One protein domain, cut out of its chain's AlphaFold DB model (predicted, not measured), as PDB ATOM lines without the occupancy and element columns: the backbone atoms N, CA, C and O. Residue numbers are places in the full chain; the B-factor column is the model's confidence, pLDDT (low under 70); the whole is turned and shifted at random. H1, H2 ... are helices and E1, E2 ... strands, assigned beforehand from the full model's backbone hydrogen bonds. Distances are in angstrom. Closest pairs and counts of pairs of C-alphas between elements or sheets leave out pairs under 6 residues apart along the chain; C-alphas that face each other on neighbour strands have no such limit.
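What this domain is: This is residues 19 to 92 of the 316 residues of an uncharacterized protein of Ganoderma sinense ZZ0214-1 (UniProt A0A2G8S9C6). With little regular structure, two short helices, H1 and H2, run side by side along one face of a small two-strand ribbon, E1 and E2, and loops 31 to 44 and 64 to 76 extend one end. The 74 printed residues, 27 in named elements, run E1, H1, E2, H2: mixed, parallel sheet, compact, radius of gyration of the C-alphas 12.9 A, spans 37 by 19 by 18 A.

Where its parts are: E1, residues 27 to 30, spans 10.1 A from C-alpha (32.614, 0.779, -14.818). H1, 45 to 52, spans 10.8 A; E2, 60 to 63, 10.0 A; H2, 77 to 87, 15.4 A, ending at (47.946, 0.730, -11.053).

How they stand to each other: E1 and E2 are parallel at 4 degrees; N 28 and O 60 are 2.9 A apart. E1, H1, E2 form a strand-helix-strand unit, parallel strands joined through a helix, with a right-handed crossover. H1 and H2 touch, closest C-alphas Asp 47 and Ser 83, 4.9 A, at a shallow tilt of 8 degrees, the same way. In both helices every O i to N i+4 pair is within hydrogen-bond range. E1 and H2 are apart.

The domain as a whole: C-alphas Arg 24 and Asp 39, the farthest apart, are 38.3 A apart. The printed part has no cut. Links E1 to H1 and E2 to H2 are long. Residues 34 to 42 and 66 to 74 have pLDDT under 70.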
ATOM      1  N   PRO A  19      46.356  -9.272  -7.652       89.19
ATOM      2  CA  PRO A  19      45.124  -8.521  -7.869       89.19
ATOM      3  C   PRO A  19      44.004  -9.409  -8.421       89.19
ATOM      4  O   PRO A  19      44.235 -10.260  -9.283       89.19
ATOM      5  N   ILE A  20      42.771  -9.179  -7.967       89.69
ATOM      6  CA  ILE A  20      41.587  -9.914  -8.418       89.69
ATOM      7  C   ILE A  20      41.273  -9.515  -9.870       89.69
ATOM      8  O   ILE A  20      40.996  -8.338 -10.126       89.69
ATOM      9  N   PRO A  21      41.282 -10.451 -10.837       89.06
ATOM     10  CA  PRO A  21      41.003 -10.135 -12.230       89.06
ATOM     11  C   PRO A  21      39.522  -9.822 -12.448       89.06
ATOM     12  O   PRO A  21      38.660 -10.667 -12.206       89.06
ATOM     13  N   LEU A  22      39.220  -8.633 -12.978       89.00
ATOM     14  CA  LEU A  22      37.860  -8.228 -13.347       89.00
ATOM     15  C   LEU A  22      37.773  -7.915 -14.856       89.00
ATOM     16  O   LEU A  22      37.549  -6.770 -15.245       89.00
ATOM     17  N   PRO A  23      37.925  -8.911 -15.752       86.62
ATOM     18  CA  PRO A  23      38.076  -8.688 -17.198       86.62
ATOM     19  C   PRO A  23      36.839  -8.078 -17.876       86.62
ATOM     20  O   PRO A  23      36.923  -7.574 -18.991       86.62
ATOM     21  N   ARG A  24      35.677  -8.135 -17.215       88.12
ATOM     22  CA  ARG A  24      34.411  -7.553 -17.685       88.12
ATOM     23  C   ARG A  24      34.058  -6.237 -16.989       88.12
ATOM     24  O   ARG A  24      32.954  -5.735 -17.182       88.12
ATOM     25  N   LEU A  25      34.955  -5.693 -16.165       89.69
ATOM     26  CA  LEU A  25      34.715  -4.436 -15.468       89.69
ATOM     27  C   LEU A  25      34.744  -3.277 -16.461       89.69
ATOM     28  O   LEU A  25      35.801  -2.812 -16.878       89.69
ATOM     29  N   GLN A  26      33.559  -2.801 -16.820       86.56
ATOM     30  CA  GLN A  26      33.399  -1.641 -17.692       86.56
ATOM     31  C   GLN A  26      33.350  -0.334 -16.896       86.56
ATOM     32  O   GLN A  26      33.755   0.708 -17.404       86.56
ATOM     33  N   TYR A  27      32.901  -0.393 -15.639       85.81
ATOM     34  CA  TYR A  27      32.614   0.779 -14.818       85.81
ATOM     35  C   TYR A  27      33.069   0.563 -13.381       85.81
ATOM     36  O   TYR A  27      32.765  -0.469 -12.785       85.81
ATOM     37  N   LEU A  28      33.754   1.553 -12.819       88.50
ATOM     38  CA  LEU A  28      34.175   1.565 -11.425       88.50
ATOM     39  C   LEU A  28      33.846   2.924 -10.812       88.50
ATOM     40  O   LEU A  28      34.424   3.939 -11.192       88.50
ATOM     41  N   ALA A  29      32.935   2.941  -9.846       88.25
ATOM     42  CA  ALA A  29      32.665   4.111  -9.026       88.25
ATOM     43  C   ALA A  29      33.159   3.845  -7.606       88.25
ATOM     44  O   ALA A  29      32.788   2.843  -6.996       88.25
ATOM     45  N   PHE A  30      33.987   4.743  -7.083       85.12
ATOM     46  CA  PHE A  30      34.501   4.652  -5.726       85.12
ATOM     47  C   PHE A  30      34.383   6.004  -5.029       85.12
ATOM     48  O   PHE A  30      34.893   7.026  -5.493       85.12
ATOM     49  N   ALA A  31      33.674   5.996  -3.907       80.25
ATOM     50  CA  ALA A  31      33.522   7.133  -3.020       80.25
ATOM     51  C   ALA A  31      33.639   6.628  -1.587       80.25
ATOM     52  O   ALA A  31      33.006   5.638  -1.218       80.25
ATOM     53  N   TYR A  32      34.433   7.317  -0.780       73.50
ATOM     54  CA  TYR A  32      34.633   6.977   0.618       73.50
ATOM     55  C   TYR A  32      34.476   8.222   1.489       73.50
ATOM     56  O   TYR A  32      34.648   9.358   1.041       73.50
ATOM     57  N   ARG A  33      34.119   7.999   2.752       70.12
ATOM     58  CA  ARG A  33      34.139   9.013   3.804       70.12
ATOM     59  C   ARG A  33      35.073   8.514   4.892       70.12
ATOM     60  O   ARG A  33      34.895   7.406   5.393       70.12
ATOM     61  N   LEU A  34      36.076   9.316   5.225       66.19
ATOM     62  CA  LEU A  34      36.898   9.076   6.402       66.19
ATOM     63  C   LEU A  34      36.074   9.514   7.618       66.19
ATOM     64  O   LEU A  34      35.626  10.653   7.682       66.19
ATOM     65  N   ASN A  35      35.811   8.581   8.533       62.16
ATOM     66  CA  ASN A  35      35.007   8.833   9.736       62.16
ATOM     67  C   ASN A  35      35.869   9.189  10.958       62.16
ATOM     68  O   ASN A  35      35.330   9.491  12.020       62.16
ATOM     69  N   THR A  36      37.196   9.126  10.840       57.53
ATOM     70  CA  THR A  36      38.118   9.244  11.972       57.53
ATOM     71  C   THR A  36      39.277  10.169  11.636       57.53
ATOM     72  O   THR A  36      39.994   9.940  10.664       57.53
ATOM     73  N   VAL A  37      39.495  11.176  12.487       54.56
ATOM     74  CA  VAL A  37      40.766  11.906  12.585       54.56
ATOM     75  C   VAL A  37      41.758  10.939  13.232       54.56
ATOM     76  O   VAL A  37      41.848  10.878  14.454       54.56
ATOM     77  N   SER A  38      42.403  10.081  12.447       54.41
ATOM     78  CA  SER A  38      43.544   9.322  12.957       54.41
ATOM     79  C   SER A  38      44.814  10.057  12.555       54.41
ATOM     80  O   SER A  38      44.963  10.422  11.393       54.41
ATOM     81  N   ASP A  39      45.699  10.277  13.525       54.28
ATOM     82  CA  ASP A  39      47.026  10.910  13.399       54.28
ATOM     83  C   ASP A  39      48.049  10.012  12.663       54.28
ATOM     84  O   ASP A  39      49.259  10.203  12.746       54.28
ATOM     85  N   SER A  40      47.561   8.966  11.996       58.12
ATOM     86  CA  SER A  40      48.349   8.010  11.231       58.12
ATOM     87  C   SER A  40      48.629   8.531   9.822       58.12
ATOM     88  O   SER A  40      47.854   9.329   9.296       58.12
ATOM     89  N   ASP A  41      49.678   7.998   9.191       60.75
ATOM     90  CA  ASP A  41      50.038   8.273   7.797       60.75
ATOM     91  C   ASP A  41      48.821   8.271   6.850       60.75
ATOM     92  O   ASP A  41      47.893   7.468   7.034       60.75
ATOM     93  N   PRO A  42      48.809   9.147   5.825       64.62
ATOM     94  CA  PRO A  42      47.712   9.229   4.871       64.62
ATOM     95  C   PRO A  42      47.477   7.859   4.229       64.62
ATOM     96  O   PRO A  42      48.327   7.311   3.526       64.62
ATOM     97  N   ILE A  43      46.301   7.279   4.487       71.38
ATOM     98  CA  ILE A  43      45.923   6.006   3.880       71.38
ATOM     99  C   ILE A  43      45.524   6.288   2.439       71.38
ATOM    100  O   ILE A  43      44.476   6.884   2.175       71.38
ATOM    101  N   HIS A  44      46.344   5.799   1.511       82.81
ATOM    102  CA  HIS A  44      46.074   5.902   0.088       82.81
ATOM    103  C   HIS A  44      44.994   4.900  -0.361       82.81
ATOM    104  O   HIS A  44      45.288   3.862  -0.956       82.81
ATOM    105  N   LEU A  45      43.733   5.162   0.002       85.38
ATOM    106  CA  LEU A  45      42.607   4.247  -0.219       85.38
ATOM    107  C   LEU A  45      42.384   3.927  -1.696       85.38
ATOM    108  O   LEU A  45      42.041   2.790  -2.026       85.38
ATOM    109  N   THR A  46      42.607   4.899  -2.580       88.69
ATOM    110  CA  THR A  46      42.547   4.658  -4.021       88.69
ATOM    111  C   THR A  46      43.637   3.684  -4.450       88.69
ATOM    112  O   THR A  46      43.348   2.727  -5.169       88.69
ATOM    113  N   ASP A  47      44.878   3.881  -3.999       89.94
ATOM    114  CA  ASP A  47      45.965   2.960  -4.334       89.94
ATOM    115  C   ASP A  47      45.718   1.559  -3.780       89.94
ATOM    116  O   ASP A  47      45.930   0.576  -4.488       89.94
ATOM    117  N   LEU A  48      45.224   1.467  -2.544       89.50
ATOM    118  CA  LEU A  48      44.884   0.197  -1.918       89.50
ATOM    119  C   LEU A  48      43.823  -0.537  -2.740       89.50
ATOM    120  O   LEU A  48      44.040  -1.691  -3.103       89.50
ATOM    121  N   LEU A  49      42.721   0.127  -3.097       91.19
ATOM    122  CA  LEU A  49      41.680  -0.463  -3.938       91.19
ATOM    123  C   LEU A  49      42.268  -0.978  -5.255       91.19
ATOM    124  O   LEU A  49      42.084  -2.144  -5.595       91.19
ATOM    125  N   LEU A  50      43.003  -0.126  -5.971       92.38
ATOM    126  CA  LEU A  50      43.578  -0.461  -7.273       92.38
ATOM    127  C   LEU A  50      44.725  -1.481  -7.185       92.38
ATOM    128  O   LEU A  50      45.083  -2.082  -8.192       92.38
ATOM    129  N   SER A  51      45.298  -1.709  -6.002       92.31
ATOM    130  CA  SER A  51      46.249  -2.799  -5.763       92.31
ATOM    131  C   SER A  51      45.569  -4.159  -5.603       92.31
ATOM    132  O   SER A  51      46.181  -5.185  -5.886       92.31
ATOM    133  N   LEU A  52      44.305  -4.171  -5.171       91.94
ATOM    134  CA  LEU A  52      43.542  -5.388  -4.896       91.94
ATOM    135  C   LEU A  52      42.761  -5.891  -6.111       91.94
ATOM    136  O   LEU A  52      42.373  -7.057  -6.136       91.94
ATOM    137  N   ILE A  53      42.525  -5.042  -7.114       92.81
ATOM    138  CA  ILE A  53      41.763  -5.393  -8.317       92.81
ATOM    139  C   ILE A  53      42.552  -5.075  -9.585       92.81
ATOM    140  O   ILE A  53      43.232  -4.060  -9.681       92.81
ATOM    141  N   PHE A  54      42.408  -5.918 -10.601       92.44
ATOM    142  CA  PHE A  54      42.862  -5.599 -11.948       92.44
ATOM    143  C   PHE A  54      41.758  -4.837 -12.686       92.44
ATOM    144  O   PHE A  54      40.688  -5.389 -12.962       92.44
ATOM    145  N   VAL A  55      42.030  -3.577 -13.020       92.25
ATOM    146  CA  VAL A  55      41.115  -2.716 -13.776       92.25
ATOM    147  C   VAL A  55      41.485  -2.760 -15.262       92.25
ATOM    148  O   VAL A  55      42.613  -2.399 -15.606       92.25
ATOM    149  N   PRO A  56      40.568  -3.165 -16.163       90.75
ATOM    150  CA  PRO A  56      40.811  -3.108 -17.602       90.75
ATOM    151  C   PRO A  56      41.089  -1.673 -18.086       90.75
ATOM    152  O   PRO A  56      40.479  -0.730 -17.570       90.75
ATOM    153  N   PRO A  57      41.926  -1.477 -19.121       88.62
ATOM    154  CA  PRO A  57      42.252  -0.141 -19.636       88.62
ATOM    155  C   PRO A  57      41.013   0.615 -20.141       88.62
ATOM    156  O   PRO A  57      40.875   1.821 -19.921       88.62
ATOM    157  N   THR A  58      40.049  -0.116 -20.707       88.06
ATOM    158  CA  THR A  58      38.771   0.404 -21.212       88.06
ATOM    159  C   THR A  58      37.772   0.785 -20.117       88.06
ATOM    160  O   THR A  58      36.721   1.344 -20.423       88.06
ATOM    161  N   CYS A  59      38.073   0.514 -18.843       89.06
ATOM    162  CA  CYS A  59      37.174   0.816 -17.736       89.06
ATOM    163  C   CYS A  59      36.986   2.333 -17.559       89.06
ATOM    164  O   CYS A  59      37.950   3.114 -17.543       89.06
ATOM    165  N   HIS A  60      35.732   2.748 -17.388       87.00
ATOM    166  CA  HIS A  60      35.349   4.101 -17.013       87.00
ATOM    167  C   HIS A  60      35.280   4.226 -15.492       87.00
ATOM    168  O   HIS A  60      34.544   3.506 -14.819       87.00
ATOM    169  N   MET A  61      36.037   5.172 -14.955       89.75
ATOM    170  CA  MET A  61      36.234   5.345 -13.525       89.75
ATOM    171  C   MET A  61      35.639   6.667 -13.044       89.75
ATOM    172  O   MET A  61      35.833   7.715 -13.666       89.75
ATOM    173  N   TYR A  62      34.959   6.619 -11.906       87.12
ATOM    174  CA  TYR A  62      34.535   7.776 -11.130       87.12
ATOM    175  C   TYR A  62      35.143   7.669  -9.735       87.12
ATOM    176  O   TYR A  62      34.736   6.810  -8.950       87.12
ATOM    177  N   LEU A  63      36.123   8.522  -9.444       86.75
ATOM    178  CA  LEU A  63      36.800   8.547  -8.153       86.75
ATOM    179  C   LEU A  63      36.509   9.882  -7.468       86.75
ATOM    180  O   LEU A  63      36.854  10.953  -7.973       86.75
ATOM    181  N   CYS A  64      35.832   9.809  -6.325       78.50
ATOM    182  CA  CYS A  64      35.511  10.981  -5.524       78.50
ATOM    183  C   CYS A  64      36.645  11.256  -4.534       78.50
ATOM    184  O   CYS A  64      36.966  10.399  -3.712       78.50
ATOM    185  N   VAL A  65      37.214  12.459  -4.601       73.25
ATOM    186  CA  VAL A  65      38.237  12.929  -3.666       73.25
ATOM    187  C   VAL A  65      37.531  13.693  -2.542       73.25
ATOM    188  O   VAL A  65      36.823  14.663  -2.837       73.25
ATOM    189  N   PRO A  66      37.662  13.287  -1.266       65.00
ATOM    190  CA  PRO A  66      37.123  14.060  -0.154       65.00
ATOM    191  C   PRO A  66      37.721  15.472  -0.161       65.00
ATOM    192  O   PRO A  66      38.923  15.643  -0.339       65.00
ATOM    193  N   GLY A  67      36.890  16.498   0.026       59.97
ATOM    194  CA  GLY A  67      37.382  17.874   0.074       59.97
ATOM    195  C   GLY A  67      38.375  18.087   1.232       59.97
ATOM    196  O   GLY A  67      38.168  17.524   2.312       59.97
ATOM    197  N   PRO A  68      39.396  18.949   1.060       53.44
ATOM    198  CA  PRO A  68      40.432  19.200   2.072       53.44
ATOM    199  C   PRO A  68      39.867  19.778   3.380       53.44
ATOM    200  O   PRO A  68      40.495  19.692   4.429       53.44
ATOM    201  N   THR A  69      38.653  20.334   3.336       52.88
ATOM    202  CA  THR A  69      37.937  20.867   4.500       52.88
ATOM    203  C   THR A  69      37.469  19.793   5.480       52.88
ATOM    204  O   THR A  69      37.097  20.133   6.599       52.88
ATOM    205  N   VAL A  70      37.461  18.517   5.076       52.41
ATOM    206  CA  VAL A  70      36.983  17.413   5.917       52.41
ATOM    207  C   VAL A  70      38.145  16.733   6.646       52.41
ATOM    208  O   VAL A  70      37.987  16.406   7.816       52.41
ATOM    209  N   HIS A  71      39.312  16.569   6.007       52.88
ATOM    210  CA  HIS A  71      40.502  15.977   6.631       52.88
ATOM    211  C   HIS A  71      41.807  16.406   5.925       52.88
ATOM    212  O   HIS A  71      41.927  16.176   4.723       52.88
ATOM    213  N   PRO A  72      42.822  16.930   6.647       56.56
ATOM    214  CA  PRO A  72      44.118  17.309   6.067       56.56
ATOM    215  C   PRO A  72      44.982  16.109   5.631       56.56
ATOM    216  O   PRO A  72      45.908  16.286   4.852       56.56
ATOM    217  N   ALA A  73      44.668  14.901   6.113       56.84
ATOM    218  CA  ALA A  73      45.337  13.647   5.749       56.84
ATOM    219  C   ALA A  73      44.621  12.868   4.622       56.84
ATOM    220  O   ALA A  73      44.980  11.727   4.334       56.84
ATOM    221  N   ALA A  74      43.564  13.429   4.022       60.97
ATOM    222  CA  ALA A  74      42.866  12.780   2.916       60.97
ATOM    223  C   ALA A  74      43.696  12.857   1.625       60.97
ATOM    224  O   ALA A  74      44.317  13.884   1.356       60.97
ATOM    225  N   GLU A  75      43.658  11.791   0.815       71.12
ATOM    226  CA  GLU A  75      44.225  11.802  -0.541       71.12
ATOM    227  C   GLU A  75      43.736  13.029  -1.318       71.12
ATOM    228  O   GLU A  75      42.536  13.307  -1.366       71.12
ATOM    229  N   GLY A  76      44.664  13.740  -1.952       79.69
ATOM    230  CA  GLY A  76      44.354  14.785  -2.911       79.69
ATOM    231  C   GLY A  76      44.087  14.224  -4.309       79.69
ATOM    232  O   GLY A  76      44.336  13.062  -4.622       79.69
ATOM    233  N   VAL A  77      43.635  15.097  -5.212       83.81
ATOM    234  CA  VAL A  77      43.421  14.758  -6.635       83.81
ATOM    235  C   VAL A  77      44.701  14.219  -7.283       83.81
ATOM    236  O   VAL A  77      44.636  13.304  -8.104       83.81
ATOM    237  N   ALA A  78      45.859  14.770  -6.907       87.06
ATOM    238  CA  ALA A  78      47.156  14.315  -7.392       87.06
ATOM    239  C   ALA A  78      47.462  12.876  -6.946       87.06
ATOM    240  O   ALA A  78      47.881  12.068  -7.771       87.06
ATOM    241  N   ASP A  79      47.185  12.523  -5.688       87.31
ATOM    242  CA  ASP A  79      47.421  11.173  -5.158       87.31
ATOM    243  C   ASP A  79      46.548  10.133  -5.862       87.31
ATOM    244  O   ASP A  79      47.015   9.059  -6.256       87.31
ATOM    245  N   VAL A  80      45.282  10.484  -6.102       89.56
ATOM    246  CA  VAL A  80      44.350   9.652  -6.867       89.56
ATOM    247  C   VAL A  80      44.849   9.452  -8.296       89.56
ATOM    248  O   VAL A  80      44.877   8.323  -8.791       89.56
ATOM    249  N   LEU A  81      45.294  10.519  -8.963       91.44
ATOM    250  CA  LEU A  81      45.799  10.422 -10.331       91.44
ATOM    251  C   LEU A  81      47.097   9.605 -10.411       91.44
ATOM    252  O   LEU A  81      47.226   8.770 -11.307       91.44
ATOM    253  N   HIS A  82      48.017   9.768  -9.455       91.56
ATOM    254  CA  HIS A  82      49.207   8.922  -9.332       91.56
ATOM    255  C   HIS A  82      48.842   7.450  -9.148       91.56
ATOM    256  O   HIS A  82      49.413   6.593  -9.822       91.56
ATOM    257  N   SER A  83      47.867   7.156  -8.287       92.19
ATOM    258  CA  SER A  83      47.387   5.792  -8.045       92.19
ATOM    259  C   SER A  83      46.828   5.164  -9.320       92.19
ATOM    260  O   SER A  83      47.195   4.040  -9.664       92.19
ATOM    261  N   VAL A  84      46.016   5.904 -10.085       92.81
ATOM    262  CA  VAL A  84      45.482   5.430 -11.371       92.81
ATOM    263  C   VAL A  84      46.601   5.185 -12.380       92.81
ATOM    264  O   VAL A  84      46.663   4.095 -12.944       92.81
ATOM    265  N   CYS A  85      47.501   6.152 -12.580       92.06
ATOM    266  CA  CYS A  85      48.602   6.011 -13.536       92.06
ATOM    267  C   CYS A  85      49.535   4.854 -13.153       92.06
ATOM    268  O   CYS A  85      50.066   4.169 -14.018       92.06
ATOM    269  N   ARG A  86      49.740   4.593 -11.859       91.75
ATOM    270  CA  ARG A  86      50.595   3.496 -11.389       91.75
ATOM    271  C   ARG A  86      49.935   2.124 -11.528       91.75
ATOM    272  O   ARG A  86      50.628   1.152 -11.817       91.75
ATOM    273  N   ARG A  87      48.632   2.020 -11.251       92.44
ATOM    274  CA  ARG A  87      47.946   0.730 -11.053       92.44
ATOM    275  C   ARG A  87      47.098   0.282 -12.234       92.44
ATOM    276  O   ARG A  87      46.846  -0.912 -12.360       92.44
ATOM    277  N   VAL A  88      46.651   1.202 -13.089       91.69
ATOM    278  CA  VAL A  88      45.786   0.872 -14.224       91.69
ATOM    279  C   VAL A  88      46.604   0.883 -15.516       91.69
ATOM    280  O   VAL A  88      47.090   1.944 -15.919       91.69
ATOM    281  N   PRO A  89      46.766  -0.273 -16.187       85.75
ATOM    282  CA  PRO A  89      47.504  -0.352 -17.440       85.75
ATOM    283  C   PRO A  89      46.962   0.622 -18.485       85.75
ATOM    284  O   PRO A  89      45.766   0.900 -18.535       85.75
ATOM    285  N   GLU A  90      47.861   1.127 -19.331       86.19
ATOM    286  CA  GLU A  90      47.548   1.950 -20.510       86.19
ATOM    287  C   GLU A  90      46.881   3.311 -20.232       86.19
ATOM    288  O   GLU A  90      46.798   4.140 -21.135       86.19
ATOM    289  N   LYS A  91      46.531   3.639 -18.982       87.62
ATOM    290  CA  LYS A  91      46.074   4.978 -18.571       87.62
ATOM    291  C   LYS A  91      47.234   5.966 -18.374       87.62
ATOM    292  O   LYS A  91      47.279   6.701 -17.395       87.62
ATOM    293  N   GLN A  92      48.173   5.981 -19.321       87.62
ATOM    294  CA  GLN A  92      49.370   6.839 -19.305       87.62
ATOM    295  C   GLN A  92      49.289   8.009 -20.289       87.62
ATOM    296  O   GLN A  92      50.171   8.863 -20.299       87.62
TER     297      GLN A  92